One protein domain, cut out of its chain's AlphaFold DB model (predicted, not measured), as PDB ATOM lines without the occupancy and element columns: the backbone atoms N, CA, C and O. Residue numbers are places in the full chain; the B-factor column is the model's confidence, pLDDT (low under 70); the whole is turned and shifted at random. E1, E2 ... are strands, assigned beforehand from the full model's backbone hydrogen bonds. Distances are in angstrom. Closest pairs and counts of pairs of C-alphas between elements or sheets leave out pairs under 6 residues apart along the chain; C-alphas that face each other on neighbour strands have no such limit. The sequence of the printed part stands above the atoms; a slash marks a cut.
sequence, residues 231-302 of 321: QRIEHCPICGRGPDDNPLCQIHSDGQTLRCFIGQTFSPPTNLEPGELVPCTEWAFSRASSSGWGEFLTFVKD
ATOM      1  N   GLN A 231     163.257 119.136 102.278       87.44
ATOM      2  CA  GLN A 231     163.175 119.321 103.724       87.44
ATOM      3  C   GLN A 231     163.721 118.095 104.448       87.44
ATOM      4  O   GLN A 231     163.496 116.962 104.017       87.44
ATOM      5  N   ARG A 232     164.440 118.294 105.555       85.62
ATOM      6  CA  ARG A 232     164.854 117.174 106.417       85.62
ATOM      7  C   ARG A 232     163.637 116.584 107.125       85.62
ATOM      8  O   ARG A 232     162.780 117.317 107.601       85.62
ATOM      9  N   ILE A 233     163.590 115.259 107.219       85.56
ATOM     10  CA  ILE A 233     162.546 114.558 107.973       85.56
ATOM     11  C   ILE A 233     163.077 114.154 109.343       85.56
ATOM     12  O   ILE A 233     164.176 113.610 109.445       85.56
ATOM     13  N   GLU A 234     162.288 114.404 110.387       80.00
ATOM     14  CA  GLU A 234     162.634 114.010 111.758       80.00
ATOM     15  C   GLU A 234     162.738 112.491 111.891       80.00
ATOM     16  O   GLU A 234     163.632 111.988 112.561       80.00
ATOM     17  N   HIS A 235     161.856 111.764 111.204       83.44
ATOM     18  CA  HIS A 235     161.828 110.309 111.189       83.44
ATOM     19  C   HIS A 235     161.809 109.808 109.748       83.44
ATOM     20  O   HIS A 235     160.909 110.135 108.972       83.44
ATOM     21  N   CYS A 236     162.801 109.000 109.376       87.69
ATOM     22  CA  CYS A 236     162.844 108.386 108.057       87.69
ATOM     23  C   CYS A 236     162.047 107.070 108.035       87.69
ATOM     24  O   CYS A 236     162.484 106.106 108.663       87.69
ATOM     25  N   PRO A 237     160.951 106.964 107.258       84.88
ATOM     26  CA  PRO A 237     160.140 105.747 107.191       84.88
ATOM     27  C   PRO A 237     160.848 104.562 106.515       84.88
ATOM     28  O   PRO A 237     160.357 103.445 106.601       84.88
ATOM     29  N   ILE A 238     161.978 104.797 105.837       86.12
ATOM     30  CA  ILE A 238     162.719 103.765 105.097       86.12
ATOM     31  C   ILE A 238     163.847 103.172 105.942       86.12
ATOM     32  O   ILE A 238     163.902 101.963 106.132       86.12
ATOM     33  N   CYS A 239     164.754 104.006 106.461       86.06
ATOM     34  CA  CYS A 239     165.893 103.523 107.249       86.06
ATOM     35  C   CYS A 239     165.677 103.588 108.763       86.06
ATOM     36  O   CYS A 239     166.540 103.135 109.503       86.06
ATOM     37  N   GLY A 240     164.571 104.171 109.236       78.44
ATOM     38  CA  GLY A 240     164.256 104.277 110.663       78.44
ATOM     39  C   GLY A 240     165.051 105.338 111.431       78.44
ATOM     40  O   GLY A 240     164.875 105.453 112.637       78.44
ATOM     41  N   ARG A 241     165.910 106.119 110.760       83.12
ATOM     42  CA  ARG A 241     166.682 107.209 111.378       83.12
ATOM     43  C   ARG A 241     165.749 108.244 112.019       83.12
ATOM     44  O   ARG A 241     164.888 108.768 111.309       83.12
ATOM     45  N   GLY A 242     165.946 108.539 113.304       74.75
ATOM     46  CA  GLY A 242     165.132 109.478 114.080       74.75
ATOM     47  C   GLY A 242     165.797 110.837 114.369       74.75
ATOM     48  O   GLY A 242     166.919 111.102 113.919       74.75
ATOM     49  N   PRO A 243     165.129 111.702 115.158       64.44
ATOM     50  CA  PRO A 243     165.588 113.057 115.477       64.44
ATOM     51  C   PRO A 243     166.844 113.055 116.355       64.44
ATOM     52  O   PRO A 243     167.664 113.968 116.273       64.44
ATOM     53  N   ASP A 244     167.036 111.995 117.142       65.12
ATOM     54  CA  ASP A 244     168.225 111.787 117.968       65.12
ATOM     55  C   ASP A 244     169.434 111.231 117.183       65.12
ATOM     56  O   ASP A 244     170.548 111.234 117.710       65.12
ATOM     57  N   ASP A 245     169.248 110.822 115.919       63.31
ATOM     58  CA  ASP A 245     170.222 110.066 115.108       63.31
ATOM     59  C   ASP A 245     170.861 110.888 113.969       63.31
ATOM     60  O   ASP A 245     171.259 110.346 112.927       63.31
ATOM     61  N   ASN A 246     170.942 112.212 114.155       67.31
ATOM     62  CA  ASN A 246     171.323 113.191 113.130       67.31
ATOM     63  C   ASN A 246     170.432 113.058 111.872       67.31
ATOM     64  O   ASN A 246     170.810 112.353 110.928       67.31
ATOM     65  N   PRO A 247     169.250 113.704 111.833       70.25
ATOM     66  CA  PRO A 247     168.288 113.559 110.743       70.25
ATOM     67  C   PRO A 247     168.864 114.123 109.435       70.25
ATOM     68  O   PRO A 247     168.904 115.335 109.204       70.25
ATOM     69  N   LEU A 248     169.371 113.217 108.594       83.75
ATOM     70  CA  LEU A 248     169.988 113.513 107.296       83.75
ATOM     71  C   LEU A 248     169.053 113.234 106.115       83.75
ATOM     72  O   LEU A 248     169.214 113.837 105.059       83.75
ATOM     73  N   CYS A 249     168.102 112.312 106.279       89.12
ATOM     74  CA  CYS A 249     167.145 111.963 105.233       89.12
ATOM     75  C   CYS A 249     166.248 113.159 104.899       89.12
ATOM     76  O   CYS A 249     165.957 113.989 105.761       89.12
ATOM     77  N   GLN A 250     165.818 113.241 103.643       91.69
ATOM     78  CA  GLN A 250     165.055 114.381 103.141       91.69
ATOM     79  C   GLN A 250     163.796 113.923 102.415       91.69
ATOM     80  O   GLN A 250     163.798 112.876 101.771       91.69
ATOM     81  N   ILE A 251     162.752 114.738 102.468       90.81
ATOM     82  CA  ILE A 251     161.555 114.624 101.639       90.81
ATOM     83  C   ILE A 251     161.467 115.846 100.730       90.81
ATOM     84  O   ILE A 251     161.860 116.949 101.109       90.81
ATOM     85  N   HIS A 252     161.013 115.634  99.504       90.38
ATOM     86  CA  HIS A 252     160.761 116.710  98.566       90.38
ATOM     87  C   HIS A 252     159.487 117.477  98.961       90.38
ATOM     88  O   HIS A 252     158.608 116.923  99.624       90.38
ATOM     89  N   SER A 253     159.358 118.732  98.537       85.06
ATOM     90  CA  SER A 253     158.221 119.612  98.841       85.06
ATOM     91  C   SER A 253     156.880 119.071  98.329       85.06
ATOM     92  O   SER A 253     155.831 119.420  98.863       85.06
ATOM     93  N   ASP A 254     156.899 118.170  97.340       82.44
ATOM     94  CA  ASP A 254     155.709 117.457  96.857       82.44
ATOM     95  C   ASP A 254     155.214 116.342  97.803       82.44
ATOM     96  O   ASP A 254     154.129 115.788  97.602       82.44
ATOM     97  N   GLY A 255     156.007 115.968  98.812       83.56
ATOM     98  CA  GLY A 255     155.729 114.842  99.704       83.56
ATOM     99  C   GLY A 255     155.683 113.473  99.009       83.56
ATOM    100  O   GLY A 255     155.240 112.498  99.613       83.56
ATOM    101  N   GLN A 256     156.089 113.387  97.739       88.25
ATOM    102  CA  GLN A 256     156.065 112.181  96.906       88.25
ATOM    103  C   GLN A 256     157.453 111.605  96.656       88.25
ATOM    104  O   GLN A 256     157.541 110.463  96.216       88.25
ATOM    105  N   THR A 257     158.520 112.358  96.916       90.38
ATOM    106  CA  THR A 257     159.894 111.892  96.693       90.38
ATOM    107  C   THR A 257     160.708 111.973  97.979       90.38
ATOM    108  O   THR A 257     160.693 112.989  98.665       90.38
ATOM    109  N   LEU A 258     161.453 110.918  98.303       91.94
ATOM    110  CA  LEU A 258     162.254 110.812  99.521       91.94
ATOM    111  C   LEU A 258     163.699 110.431  99.185       91.94
ATOM    112  O   LEU A 258     163.950 109.517  98.402       91.94
ATOM    113  N   ARG A 259     164.662 111.120  99.800       93.00
ATOM    114  CA  ARG A 259     166.089 110.771  99.786       93.00
ATOM    115  C   ARG A 259     166.470 110.113 101.099       93.00
ATOM    116  O   ARG A 259     166.478 110.756 102.151       93.00
ATOM    117  N   CYS A 260     166.793 108.828 101.035       90.94
ATOM    118  CA  CYS A 260     167.268 108.067 102.178       90.94
ATOM    119  C   CYS A 260     168.789 107.927 102.084       90.94
ATOM    120  O   CYS A 260     169.297 107.229 101.204       90.94
ATOM    121  N   PHE A 261     169.520 108.627 102.954       90.25
ATOM    122  CA  PHE A 261     170.983 108.640 102.927       90.25
ATOM    123  C   PHE A 261     171.574 107.338 103.464       90.25
ATOM    124  O   PHE A 261     171.114 106.796 104.474       90.25
ATOM    125  N   ILE A 262     172.623 106.871 102.791       83.75
ATOM    126  CA  ILE A 262     173.349 105.653 103.136       83.75
ATOM    127  C   ILE A 262     174.296 105.970 104.299       83.75
ATOM    128  O   ILE A 262     175.245 106.735 104.163       83.75
ATOM    129  N   GLY A 263     174.048 105.378 105.468       77.62
ATOM    130  CA  GLY A 263     174.852 105.562 106.680       77.62
ATOM    131  C   GLY A 263     175.318 104.240 107.288       77.62
ATOM    132  O   GLY A 263     174.773 103.184 106.989       77.62
ATOM    133  N   GLN A 264     176.325 104.281 108.162       67.06
ATOM    134  CA  GLN A 264     176.844 103.067 108.813       67.06
ATOM    135  C   GLN A 264     175.795 102.398 109.720       67.06
ATOM    136  O   GLN A 264     175.638 101.181 109.701       67.06
ATOM    137  N   THR A 265     175.045 103.194 110.490       66.88
ATOM    138  CA  THR A 265     174.005 102.696 111.407       66.88
ATOM    139  C   THR A 265     172.637 102.583 110.738       66.88
ATOM    140  O   THR A 265     171.952 101.586 110.922       66.88
ATOM    141  N   PHE A 266     172.257 103.584 109.941       79.06
ATOM    142  CA  PHE A 266     170.967 103.644 109.254       79.06
ATOM    143  C   PHE A 266     171.204 103.771 107.753       79.06
ATOM    144  O   PHE A 266     171.744 104.787 107.304       79.06
ATOM    145  N   SER A 267     170.793 102.763 106.988       83.56
ATOM    146  CA  SER A 267     170.754 102.804 105.524       83.56
ATOM    147  C   SER A 267     169.404 102.320 105.009       83.56
ATOM    148  O   SER A 267     168.725 101.559 105.700       83.56
ATOM    149  N   PRO A 268     168.992 102.765 103.813       87.75
ATOM    150  CA  PRO A 268     167.896 102.114 103.114       87.75
ATOM    151  C   PRO A 268     168.251 100.659 102.759       87.75
ATOM    152  O   PRO A 268     169.438 100.339 102.645       87.75
ATOM    153  N   PRO A 269     167.249  99.791 102.529       82.69
ATOM    154  CA  PRO A 269     167.490  98.469 101.963       82.69
ATOM    155  C   PRO A 269     168.223  98.569 100.620       82.69
ATOM    156  O   PRO A 269     167.986  99.487  99.832       82.69
ATOM    157  N   THR A 270     169.121  97.621 100.373       78.06
ATOM    158  CA  THR A 270     169.929  97.536  99.149       78.06
ATOM    159  C   THR A 270     169.388  96.466  98.204       78.06
ATOM    160  O   THR A 270     168.626  95.603  98.628       78.06
ATOM    161  N   ASN A 271     169.838  96.486  96.946       80.06
ATOM    162  CA  ASN A 271     169.449  95.531  95.894       80.06
ATOM    163  C   ASN A 271     167.960  95.567  95.516       80.06
ATOM    164  O   ASN A 271     167.429  94.562  95.062       80.06
ATOM    165  N   LEU A 272     167.309  96.717  95.696       79.06
ATOM    166  CA  LEU A 272     165.951  96.939  95.211       79.06
ATOM    167  C   LEU A 272     165.974  97.231  93.708       79.06
ATOM    168  O   LEU A 272     166.820  98.000  93.237       79.06
ATOM    169  N   GLU A 273     165.025  96.673  92.966       81.44
ATOM    170  CA  GLU A 273     164.799  97.054  91.572       81.44
ATOM    171  C   GLU A 273     163.984  98.356  91.482       81.44
ATOM    172  O   GLU A 273     163.149  98.633  92.348       81.44
ATOM    173  N   PRO A 274     164.198  99.213  90.465       84.62
ATOM    174  CA  PRO A 274     163.356 100.390  90.272       84.62
ATOM    175  C   PRO A 274     161.865 100.015  90.198       84.62
ATOM    176  O   PRO A 274     161.453  99.224  89.357       84.62
ATOM    177  N   GLY A 275     161.052 100.610  91.071       73.56
ATOM    178  CA  GLY A 275     159.632 100.304  91.258       73.56
ATOM    179  C   GLY A 275     159.337  99.323  92.398       73.56
ATOM    180  O   GLY A 275     158.180  99.197  92.794       73.56
ATOM    181  N   GLU A 276     160.348  98.666  92.966       78.50
ATOM    182  CA  GLU A 276     160.174  97.743  94.087       78.50
ATOM    183  C   GLU A 276     159.842  98.495  95.381       78.50
ATOM    184  O   GLU A 276     160.538  99.434  95.780       78.50
ATOM    185  N   LEU A 277     158.761  98.076  96.044       77.50
ATOM    186  CA  LEU A 277     158.313  98.639  97.314       77.50
ATOM    187  C   LEU A 277     159.234  98.220  98.458       77.50
ATOM    188  O   LEU A 277     159.456  97.033  98.692       77.50
ATOM    189  N   VAL A 278     159.675  99.196  99.250       76.81
ATOM    190  CA  VAL A 278     160.332  98.925 100.528       76.81
ATOM    191  C   VAL A 278     159.322  98.233 101.454       76.81
ATOM    192  O   VAL A 278     158.244  98.801 101.693       76.81
ATOM    193  N   PRO A 279     159.650  97.046 102.006       73.94
ATOM    194  CA  PRO A 279     158.738  96.273 102.840       73.94
ATOM    195  C   PRO A 279     158.086  97.107 103.943       73.94
ATOM    196  O   PRO A 279     158.755  97.846 104.665       73.94
ATOM    197  N   CYS A 280     156.767  96.968 104.085       70.88
ATOM    198  CA  CYS A 280     155.963  97.673 105.091       70.88
ATOM    199  C   CYS A 280     155.982  99.211 104.976       70.88
ATOM    200  O   CYS A 280     155.728  99.903 105.968       70.88
ATOM    201  N   THR A 281     156.249  99.757 103.789       78.50
ATOM    202  CA  THR A 281     156.144 101.194 103.509       78.50
ATOM    203  C   THR A 281     155.406 101.449 102.193       78.50
ATOM    204  O   THR A 281     155.144 100.532 101.421       78.50
ATOM    205  N   GLU A 282     155.078 102.711 101.931       82.31
ATOM    206  CA  GLU A 282     154.496 103.177 100.665       82.31
ATOM    207  C   GLU A 282     155.551 103.672  99.660       82.31
ATOM    208  O   GLU A 282     155.216 104.342  98.690       82.31
ATOM    209  N   TRP A 283     156.833 103.403  99.909       84.94
ATOM    210  CA  TRP A 283     157.941 103.978  99.152       84.94
ATOM    211  C   TRP A 283     158.551 102.940  98.215       84.94
ATOM    212  O   TRP A 283     159.051 101.913  98.668       84.94
ATOM    213  N   ALA A 284     158.545 103.223  96.914       87.06
ATOM    214  CA  ALA A 284     159.179 102.405  95.891       87.06
ATOM    215  C   ALA A 284     160.566 102.950  95.540       87.06
ATOM    216  O   ALA A 284     160.751 104.166  95.414       87.06
ATOM    217  N   PHE A 285     161.549 102.065  95.383       88.50
ATOM    218  CA  PHE A 285     162.890 102.457  94.959       88.50
ATOM    219  C   PHE A 285     162.850 103.058  93.553       88.50
ATOM    220  O   PHE A 285     162.168 102.557  92.669       88.50
ATOM    221  N   SER A 286     163.573 104.153  93.336       89.88
ATOM    222  CA  SER A 286     163.683 104.787  92.021       89.88
ATOM    223  C   SER A 286     165.099 104.678  91.473       89.88
ATOM    224  O   SER A 286     165.294 104.152  90.379       89.88
ATOM    225  N   ARG A 287     166.092 105.189  92.211       86.81
ATOM    226  CA  ARG A 287     167.495 105.206  91.770       86.81
ATOM    227  C   ARG A 287     168.470 105.465  92.909       86.81
ATOM    228  O   ARG A 287     168.129 106.131  93.888       86.81
ATOM    229  N   ALA A 288     169.712 105.031  92.725       88.00
ATOM    230  CA  ALA A 288     170.848 105.495  93.512       88.00
ATOM    231  C   ALA A 288     171.334 106.861  93.002       88.00
ATOM    232  O   ALA A 288     171.233 107.176  91.813       88.00
ATOM    233  N   SER A 289     171.813 107.715  93.898       85.88
ATOM    234  CA  SER A 289     172.359 109.033  93.567       85.88
ATOM    235  C   SER A 289     173.361 109.473  94.634       85.88
ATOM    236  O   SER A 289     173.374 108.959  95.750       85.88
ATOM    237  N   SER A 290     174.200 110.449  94.305       77.62
ATOM    238  CA  SER A 290     175.124 111.065  95.253       77.62
ATOM    239  C   SER A 290     174.937 112.577  95.287       77.62
ATOM    240  O   SER A 290     174.409 113.203  94.366       77.62
ATOM    241  N   SER A 291     175.323 113.168  96.407       71.44
ATOM    242  CA  SER A 291     175.442 114.612  96.600       71.44
ATOM    243  C   SER A 291     176.823 114.906  97.173       71.44
ATOM    244  O   SER A 291     177.481 113.995  97.675       71.44
ATOM    245  N   GLY A 292     177.253 116.170  97.168       58.00
ATOM    246  CA  GLY A 292     178.565 116.568  97.699       58.00
ATOM    247  C   GLY A 292     178.803 116.258  99.189       58.00
ATOM    248  O   GLY A 292     179.877 116.544  99.697       58.00
ATOM    249  N   TRP A 293     177.816 115.703  99.896       61.00
ATOM    250  CA  TRP A 293     177.872 115.332 101.312       61.00
ATOM    251  C   TRP A 293     177.463 113.873 101.584       61.00
ATOM    252  O   TRP A 293     177.344 113.489 102.746       61.00
ATOM    253  N   GLY A 294     177.242 113.056 100.548       70.44
ATOM    254  CA  GLY A 294     177.016 111.619 100.715       70.44
ATOM    255  C   GLY A 294     176.137 110.971  99.648       70.44
ATOM    256  O   GLY A 294     175.432 111.641  98.884       70.44
ATOM    257  N   GLU A 295     176.179 109.643  99.634       84.81
ATOM    258  CA  GLU A 295     175.352 108.780  98.792       84.81
ATOM    259  C   GLU A 295     173.966 108.557  99.410       84.81
ATOM    260  O   GLU A 295     173.801 108.456 100.631       84.81
ATOM    261  N   PHE A 296     172.945 108.476  98.560       90.75
ATOM    262  CA  PHE A 296     171.566 108.239  98.968       90.75
ATOM    263  C   PHE A 296     170.795 107.448  97.913       90.75
ATOM    264  O   PHE A 296     171.090 107.485  96.718       90.75
ATOM    265  N   LEU A 297     169.746 106.762  98.357       91.81
ATOM    266  CA  LEU A 297     168.758 106.164  97.468       91.81
ATOM    267  C   LEU A 297     167.526 107.070  97.404       91.81
ATOM    268  O   LEU A 297     167.072 107.608  98.418       91.81
ATOM    269  N   THR A 298     167.011 107.270  96.193       91.75
ATOM    270  CA  THR A 298     165.779 108.017  95.938       91.75
ATOM    271  C   THR A 298     164.611 107.050  95.887       91.75
ATOM    272  O   THR A 298     164.667 106.049  95.171       91.75
ATOM    273  N   PHE A 299     163.544 107.396  96.595       91.62
ATOM    274  CA  PHE A 299     162.295 106.660  96.625       91.62
ATOM    275  C   PHE A 299     161.142 107.563  96.225       91.62
ATOM    276  O   PHE A 299     161.155 108.760  96.515       91.62
ATOM    277  N   VAL A 300     160.140 106.979  95.584       89.81
ATOM    278  CA  VAL A 300     158.901 107.658  95.216       89.81
ATOM    279  C   VAL A 300     157.730 106.971  95.896       89.81
ATOM    280  O   VAL A 300     157.701 105.749  96.015       89.81
ATOM    281  N   LYS A 301     156.779 107.760  96.379       85.00
ATOM    282  CA  LYS A 301     155.560 107.252  96.997       85.00
ATOM    283  C   LYS A 301     154.748 106.524  95.930       85.00
ATOM    284  O   LYS A 301     154.371 107.127  94.922       85.00
ATOM    285  N   ASP A 302     154.530 105.229  96.124       74.25
ATOM    286  CA  ASP A 302     153.783 104.413  95.180       74.25
ATOM    287  C   ASP A 302     152.336 104.905  95.134       74.25
ATOM    288  O   ASP A 302     151.623 104.952  96.140       74.25
TER     289      ASP A 302
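What this domain is: This is residues 231 to 302 of the 321 residues of an uncharacterized protein of Synechococcus sp. A18-46.1 (UniProt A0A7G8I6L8). The model has little regular structure: one strongly twisted sheet of four strands, a wall with two long loops, residues 231 to 249 and 262 to 282, mostly over one of its faces. Two hairpins, E1 with E2 and E3 with E4, make the antiparallel sheet, in the order E1 E2 E4 E3. The 72 printed residues are all strand in class, with 25 in named elements and no named helix. The whole is compact, radius of gyration of the C-alphas 11.0 A, spanning 29 by 23 by 21 A.

How they stand to each other: Residues 231 to 232 pair antiparallel with residues 250 to 251 of E1, residues 250 to 252. E1 and E2, residues 257 to 261, form a hairpin, with N 252 and O 257 2.8 A apart. E2 is the antiparallel neighbour of E4, residues 294 to 301, at 150 degrees, with N 258 and O 299 2.8 A apart. E4 forms a hairpin with E3, residues 283 to 291, with N 284 and O 300 2.8 A apart. E1 and E3 are edge strands and apart.

Where its parts are: E1 begins at C-alpha 250 (165.055, 114.381, 103.141) and is 6.7 A long, E2 13.1 A. E3, 20.6 A, bends by 71 degrees at residue 286. E4, 22.2 A, ends at C-alpha 301 (155.560, 107.252, 96.997).

The domain as a whole: The printed part has no cut. The link from E2 to E3 is long. Residues 243 to 246, 264 to 265 and 292 to 293 have pLDDT under 70.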